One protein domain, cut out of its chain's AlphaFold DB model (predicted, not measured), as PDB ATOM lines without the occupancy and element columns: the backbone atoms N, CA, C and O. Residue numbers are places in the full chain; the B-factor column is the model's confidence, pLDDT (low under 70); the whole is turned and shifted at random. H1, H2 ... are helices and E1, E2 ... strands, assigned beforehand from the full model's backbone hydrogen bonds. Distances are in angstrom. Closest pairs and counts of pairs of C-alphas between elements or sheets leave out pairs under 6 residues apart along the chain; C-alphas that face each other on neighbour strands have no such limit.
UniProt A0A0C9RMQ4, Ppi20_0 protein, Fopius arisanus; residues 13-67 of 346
ATOM      1  N   LEU A  13     154.311 182.324 165.766       61.59
ATOM      2  CA  LEU A  13     153.780 181.174 165.036       61.59
ATOM      3  C   LEU A  13     154.819 180.741 163.991       61.59
ATOM      4  O   LEU A  13     154.717 181.087 162.813       61.59
ATOM      5  N   ASP A  14     155.822 179.983 164.440       68.25
ATOM      6  CA  ASP A  14     156.886 179.388 163.618       68.25
ATOM      7  C   ASP A  14     156.327 178.297 162.674       68.25
ATOM      8  O   ASP A  14     156.688 177.127 162.754       68.25
ATOM      9  N   VAL A  15     155.405 178.653 161.774       73.25
ATOM     10  CA  VAL A  15     154.887 177.727 160.763       73.25
ATOM     11  C   VAL A  15     155.830 177.747 159.572       73.25
ATOM     12  O   VAL A  15     155.927 178.728 158.824       73.25
ATOM     13  N   THR A  16     156.532 176.641 159.371       85.81
ATOM     14  CA  THR A  16     157.430 176.485 158.234       85.81
ATOM     15  C   THR A  16     156.637 176.449 156.926       85.81
ATOM     16  O   THR A  16     155.482 176.019 156.849       85.81
ATOM     17  N   ARG A  17     157.268 176.889 155.832       85.50
ATOM     18  CA  ARG A  17     156.643 176.828 154.498       85.50
ATOM     19  C   ARG A  17     156.283 175.394 154.104       85.50
ATOM     20  O   ARG A  17     155.294 175.197 153.401       85.50
ATOM     21  N   GLU A  18     157.063 174.422 154.566       88.81
ATOM     22  CA  GLU A  18     156.832 172.995 154.340       88.81
ATOM     23  C   GLU A  18     155.566 172.508 155.053       88.81
ATOM     24  O   GLU A  18     154.738 171.851 154.424       88.81
ATOM     25  N   GLU A  19     155.337 172.905 156.308       86.00
ATOM     26  CA  GLU A  19     154.105 172.581 157.042       86.00
ATOM     27  C   GLU A  19     152.864 173.177 156.374       86.00
ATOM     28  O   GLU A  19     151.857 172.484 156.219       86.00
ATOM     29  N   ILE A  20     152.936 174.425 155.892       87.56
ATOM     30  CA  ILE A  20     151.829 175.061 155.154       87.56
ATOM     31  C   ILE A  20     151.534 174.295 153.863       87.56
ATOM     32  O   ILE A  20     150.371 174.056 153.522       87.56
ATOM     33  N   GLN A  21     152.574 173.901 153.127       90.31
ATOM     34  CA  GLN A  21     152.418 173.120 151.901       90.31
ATOM     35  C   GLN A  21     151.837 171.735 152.190       90.31
ATOM     36  O   GLN A  21     150.939 171.293 151.469       90.31
ATOM     37  N   ASN A  22     152.293 171.081 153.258       92.00
ATOM     38  CA  ASN A  22     151.797 169.778 153.669       92.00
ATOM     39  C   ASN A  22     150.321 169.853 154.092       92.00
ATOM     40  O   ASN A  22     149.496 169.117 153.558       92.00
ATOM     41  N   LEU A  23     149.950 170.823 154.936       88.06
ATOM     42  CA  LEU A  23     148.557 171.097 155.307       88.06
ATOM     43  C   LEU A  23     147.688 171.369 154.076       88.06
ATOM     44  O   LEU A  23     146.599 170.812 153.942       88.06
ATOM     45  N   THR A  24     148.187 172.169 153.131       90.44
ATOM     46  CA  THR A  24     147.481 172.458 151.875       90.44
ATOM     47  C   THR A  24     147.287 171.198 151.028       90.44
ATOM     48  O   THR A  24     146.256 171.047 150.371       90.44
ATOM     49  N   LYS A  25     148.261 170.281 151.025       93.31
ATOM     50  CA  LYS A  25     148.178 168.997 150.317       93.31
ATOM     51  C   LYS A  25     147.176 168.057 150.992       93.31
ATOM     52  O   LYS A  25     146.325 167.510 150.294       93.31
ATOM     53  N   CYS A  26     147.213 167.928 152.317       90.81
ATOM     54  CA  CYS A  26     146.266 167.119 153.090       90.81
ATOM     55  C   CYS A  26     144.828 167.627 152.930       90.81
ATOM     56  O   CYS A  26     143.931 166.849 152.622       90.81
ATOM     57  N   LEU A  27     144.607 168.944 152.988       91.19
ATOM     58  CA  LEU A  27     143.291 169.559 152.771       91.19
ATOM     59  C   LEU A  27     142.748 169.399 151.343       91.19
ATOM     60  O   LEU A  27     141.586 169.725 151.108       91.19
ATOM     61  N   LYS A  28     143.549 168.934 150.376       93.44
ATOM     62  CA  LYS A  28     143.076 168.565 149.031       93.44
ATOM     63  C   LYS A  28     142.621 167.110 148.939       93.44
ATOM     64  O   LYS A  28     141.883 166.795 148.013       93.44
ATOM     65  N   GLN A  29     143.044 166.246 149.860       95.38
ATOM     66  CA  GLN A  29     142.671 164.835 149.867       95.38
ATOM     67  C   GLN A  29     141.264 164.656 150.442       95.38
ATOM     68  O   GLN A  29     140.971 165.101 151.552       95.38
ATOM     69  N   ASP A  30     140.395 163.958 149.714       92.75
ATOM     70  CA  ASP A  30     138.996 163.793 150.125       92.75
ATOM     71  C   ASP A  30     138.841 162.931 151.383       92.75
ATOM     72  O   ASP A  30     137.962 163.200 152.198       92.75
ATOM     73  N   ASN A  31     139.725 161.951 151.598       92.69
ATOM     74  CA  ASN A  31     139.729 161.138 152.821       92.69
ATOM     75  C   ASN A  31     140.020 161.989 154.062       92.69
ATOM     76  O   ASN A  31     139.315 161.879 155.061       92.69
ATOM     77  N   PHE A  32     141.013 162.881 153.981       93.56
ATOM     78  CA  PHE A  32     141.351 163.785 155.079       93.56
ATOM     79  C   PHE A  32     140.214 164.772 155.360       93.56
ATOM     80  O   PHE A  32     139.874 165.002 156.514       93.56
ATOM     81  N   ARG A  33     139.571 165.315 154.316       91.62
ATOM     82  CA  ARG A  33     138.388 166.176 154.480       91.62
ATOM     83  C   ARG A  33     137.243 165.452 155.172       91.62
ATOM     84  O   ARG A  33     136.637 166.036 156.060       91.62
ATOM     85  N   LYS A  34     136.949 164.210 154.773       95.25
ATOM     86  CA  LYS A  34     135.906 163.393 155.406       95.25
ATOM     87  C   LYS A  34     136.201 163.178 156.885       95.25
ATOM     88  O   LYS A  34     135.335 163.465 157.694       95.25
ATOM     89  N   LEU A  35     137.430 162.782 157.220       93.06
ATOM     90  CA  LEU A  35     137.844 162.585 158.610       93.06
ATOM     91  C   LEU A  35     137.772 163.885 159.424       93.06
ATOM     92  O   LEU A  35     137.328 163.885 160.565       93.06
ATOM     93  N   LEU A  36     138.175 165.015 158.834       92.19
ATOM     94  CA  LEU A  36     138.106 166.322 159.488       92.19
ATOM     95  C   LEU A  36     136.651 166.754 159.728       92.19
ATOM     96  O   LEU A  36     136.352 167.315 160.778       92.19
ATOM     97  N   ILE A  37     135.749 166.482 158.778       92.06
ATOM     98  CA  ILE A  37     134.309 166.734 158.924       92.06
ATOM     99  C   ILE A  37     133.716 165.838 160.010       92.06
ATOM    100  O   ILE A  37     133.044 166.356 160.891       92.06
ATOM    101  N   GLU A  38     134.008 164.538 159.984       93.50
ATOM    102  CA  GLU A  38     133.555 163.574 160.992       93.50
ATOM    103  C   GLU A  38     133.998 163.999 162.396       93.50
ATOM    104  O   GLU A  38     133.169 164.119 163.294       93.50
ATOM    105  N   TYR A  39     135.271 164.365 162.559       89.50
ATOM    106  CA  TYR A  39     135.787 164.923 163.809       89.50
ATOM    107  C   TYR A  39     135.068 166.221 164.208       89.50
ATOM    108  O   TYR A  39     134.687 166.405 165.364       89.50
ATOM    109  N   ALA A  40     134.855 167.145 163.267       87.62
ATOM    110  CA  ALA A  40     134.154 168.395 163.551       87.62
ATOM    111  C   ALA A  40     132.697 168.151 163.983       87.62
ATOM    112  O   ALA A  40     132.204 168.833 164.885       87.62
ATOM    113  N   GLU A  41     132.014 167.182 163.375       89.69
ATOM    114  CA  GLU A  41     130.669 166.746 163.751       89.69
ATOM    115  C   GLU A  41     130.664 166.088 165.135       89.69
ATOM    116  O   GLU A  41     129.816 166.426 165.966       89.69
ATOM    117  N   GLU A  42     131.646 165.232 165.423       89.25
ATOM    118  CA  GLU A  42     131.824 164.562 166.712       89.25
ATOM    119  C   GLU A  42     132.020 165.570 167.853       89.25
ATOM    120  O   GLU A  42     131.333 165.498 168.873       89.25
ATOM    121  N   VAL A  43     132.894 166.563 167.656       84.00
ATOM    122  CA  VAL A  43     133.186 167.614 168.645       84.00
ATOM    123  C   VAL A  43     132.017 168.592 168.808       84.00
ATOM    124  O   VAL A  43     131.786 169.122 169.897       84.00
ATOM    125  N   THR A  44     131.258 168.848 167.739       82.06
ATOM    126  CA  THR A  44     130.112 169.771 167.786       82.06
ATOM    127  C   THR A  44     128.867 169.113 168.393       82.06
ATOM    128  O   THR A  44     127.963 169.815 168.857       82.06
ATOM    129  N   ASN A  45     128.805 167.780 168.432       88.25
ATOM    130  CA  ASN A  45     127.657 167.055 168.956       88.25
ATOM    131  C   ASN A  45     127.471 167.318 170.469       88.25
ATOM    132  O   ASN A  45     128.359 167.014 171.275       88.25
ATOM    133  N   PRO A  46     126.306 167.839 170.906       85.44
ATOM    134  CA  PRO A  46     126.052 168.129 172.317       85.44
ATOM    135  C   PRO A  46     126.039 166.878 173.206       85.44
ATOM    136  O   PRO A  46     126.243 167.004 174.412       85.44
ATOM    137  N   GLY A  47     125.778 165.689 172.649       88.69
ATOM    138  CA  GLY A  47     125.860 164.420 173.374       88.69
ATOM    139  C   GLY A  47     127.301 164.084 173.747       88.69
ATOM    140  O   GLY A  47     127.613 163.953 174.929       88.69
ATOM    141  N   ASN A  48     128.185 164.047 172.750       87.56
ATOM    142  CA  ASN A  48     129.604 163.736 172.936       87.56
ATOM    143  C   ASN A  48     130.282 164.769 173.826       87.56
ATOM    144  O   ASN A  48     130.982 164.416 174.765       87.56
ATOM    145  N   ARG A  49     129.976 166.054 173.625       84.62
ATOM    146  CA  ARG A  49     130.480 167.116 174.495       84.62
ATOM    147  C   ARG A  49     130.144 166.902 175.972       84.62
ATOM    148  O   ARG A  49     130.999 167.141 176.811       84.62
ATOM    149  N   LYS A  50     128.935 166.439 176.306       88.06
ATOM    150  CA  LYS A  50     128.573 166.132 177.702       88.06
ATOM    151  C   LYS A  50     129.355 164.944 178.258       88.06
ATOM    152  O   LYS A  50     129.667 164.945 179.445       88.06
ATOM    153  N   ILE A  51     129.642 163.947 177.421       89.62
ATOM    154  CA  ILE A  51     130.469 162.795 177.797       89.62
ATOM    155  C   ILE A  51     131.892 163.276 178.090       89.62
ATOM    156  O   ILE A  51     132.367 163.076 179.202       89.62
ATOM    157  N   TYR A  52     132.500 164.038 177.176       86.75
ATOM    158  CA  TYR A  52     133.823 164.631 177.388       86.75
ATOM    159  C   TYR A  52     133.877 165.534 178.629       86.75
ATOM    160  O   TYR A  52     134.807 165.443 179.423       86.75
ATOM    161  N   GLU A  53     132.876 166.399 178.838       88.69
ATOM    162  CA  GLU A  53     132.794 167.253 180.034       88.69
ATOM    163  C   GLU A  53     132.743 166.409 181.323       88.69
ATOM    164  O   GLU A  53     133.347 166.785 182.330       88.69
ATOM    165  N   LYS A  54     132.063 165.256 181.295       88.19
ATOM    166  CA  LYS A  54     131.993 164.324 182.425       88.19
ATOM    167  C   LYS A  54     133.333 163.623 182.669       88.19
ATOM    168  O   LYS A  54     133.800 163.637 183.801       88.19
ATOM    169  N   GLU A  55     133.958 163.073 181.631       89.81
ATOM    170  CA  GLU A  55     135.248 162.369 181.720       89.81
ATOM    171  C   GLU A  55     136.363 163.291 182.224       89.81
ATOM    172  O   GLU A  55     137.100 162.945 183.146       89.81
ATOM    173  N   ILE A  56     136.442 164.517 181.696       87.19
ATOM    174  CA  ILE A  56     137.404 165.519 182.176       87.19
ATOM    175  C   ILE A  56     137.132 165.890 183.637       87.19
ATOM    176  O   ILE A  56     138.071 166.074 184.412       87.19
ATOM    177  N   GLY A  57     135.859 165.997 184.026       86.75
ATOM    178  CA  GLY A  57     135.483 166.235 185.417       86.75
ATOM    179  C   GLY A  57     135.931 165.109 186.354       86.75
ATOM    180  O   GLY A  57     136.374 165.385 187.464       86.75
ATOM    181  N   GLU A  58     135.850 163.853 185.913       87.19
ATOM    182  CA  GLU A  58     136.294 162.683 186.679       87.19
ATOM    183  C   GLU A  58     137.820 162.661 186.841       87.19
ATOM    184  O   GLU A  58     138.295 162.594 187.976       87.19
ATOM    185  N   LEU A  59     138.573 162.853 185.753       87.62
ATOM    186  CA  LEU A  59     140.044 162.892 185.764       87.62
ATOM    187  C   LEU A  59     140.612 164.021 186.635       87.62
ATOM    188  O   LEU A  59     141.604 163.858 187.342       87.62
ATOM    189  N   GLU A  60     140.004 165.204 186.591       86.38
ATOM    190  CA  GLU A  60     140.482 166.336 187.390       86.38
ATOM    191  C   GLU A  60     140.071 166.206 188.859       86.38
ATOM    192  O   GLU A  60     140.820 166.613 189.751       86.38
ATOM    193  N   ARG A  61     138.946 165.537 189.131       87.25
ATOM    194  CA  ARG A  61     138.553 165.173 190.492       87.25
ATOM    195  C   ARG A  61     139.501 164.146 191.104       87.25
ATOM    196  O   ARG A  61     139.805 164.277 192.286       87.25
ATOM    197  N   GLU A  62     140.004 163.182 190.331       86.12
ATOM    198  CA  GLU A  62     141.075 162.267 190.770       86.12
ATOM    199  C   GLU A  62     142.347 163.030 191.163       86.12
ATOM    200  O   GLU A  62     143.003 162.690 192.143       86.12
ATOM    201  N   ARG A  63     142.637 164.149 190.488       84.75
ATOM    202  CA  ARG A  63     143.717 165.087 190.852       84.75
ATOM    203  C   ARG A  63     143.375 166.002 192.040       84.75
ATOM    204  O   ARG A  63     144.147 166.905 192.362       84.75
ATOM    205  N   GLY A  64     142.218 165.816 192.679       83.94
ATOM    206  CA  GLY A  64     141.753 166.622 193.811       83.94
ATOM    207  C   GLY A  64     141.180 167.994 193.430       83.94
ATOM    208  O   GLY A  64     141.074 168.878 194.287       83.94
ATOM    209  N   ILE A  65     140.816 168.209 192.161       88.56
ATOM    210  CA  ILE A  65     140.259 169.469 191.656       88.56
ATOM    211  C   ILE A  65     138.813 169.248 191.198       88.56
ATOM    212  O   ILE A  65     138.540 168.517 190.254       88.56
ATOM    213  N   ASP A  66     137.868 169.932 191.838       87.19
ATOM    214  CA  ASP A  66     136.481 169.981 191.390       87.19
ATOM    215  C   ASP A  66     136.363 170.955 190.216       87.19
ATOM    216  O   ASP A  66     136.704 172.143 190.323       87.19
ATOM    217  N   ILE A  67     135.892 170.440 189.084       88.00
ATOM    218  CA  ILE A  67     135.717 171.206 187.859       88.00
ATOM    219  C   ILE A  67     134.239 171.382 187.551       88.00
ATOM    220  O   ILE A  67     133.492 170.421 187.387       88.00
TER     221      ILE A  67
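Overview. This is residues 13 to 67 of the 346 residues of the protein "Ppi20_0 protein" of Fopius arisanus (UniProt A0A0C9RMQ4). Three helices joined end to end make an open arch, with H2 as the crossbar and H1 and H3 as legs; the short strand E1 folds back beside the end of H3. The printed part has 55 residues, mostly helix, in the order H1, H2, H3, E1; E1 pairs with no named strand. It is extended, with a radius of gyration of the C-alphas of 17.1 A, and flat, spanning 43 by 28 by 13 A.

Arrangement. H1, residues 17 to 26, and H2, residues 30 to 44, are close but not clearly touching, about perpendicular at 89 degrees; their closest C-alphas, of Cys 26 and Phe 32, are 6.3 A apart. H2 and H3, residues 46 to 62, are close but not clearly touching, the same way at a steep tilt of 69 degrees, only just short of about perpendicular; their closest C-alphas, of Val 43 and Arg 49, are 6.5 A apart. The closest C-alphas of H3 and E1, residues 65 to 67, are those of Gly 57 and Ile 67, 5.5 A. H1 and H3 are apart. In H1, H2 and H3 every O i to N i+4 pair is within hydrogen-bond range.

Along the chain. H1 begins at C-alpha 17 (156.643, 176.828, 154.498); H3, 24.5 A long, ends at C-alpha 62 (141.075, 162.267, 190.770). H1 is 14.3 A long, H2 20.7 A.

Size, cuts and confidence. The printed part has no cut, and its three links are tight. Residues 13 to 14 are under pLDDT 70.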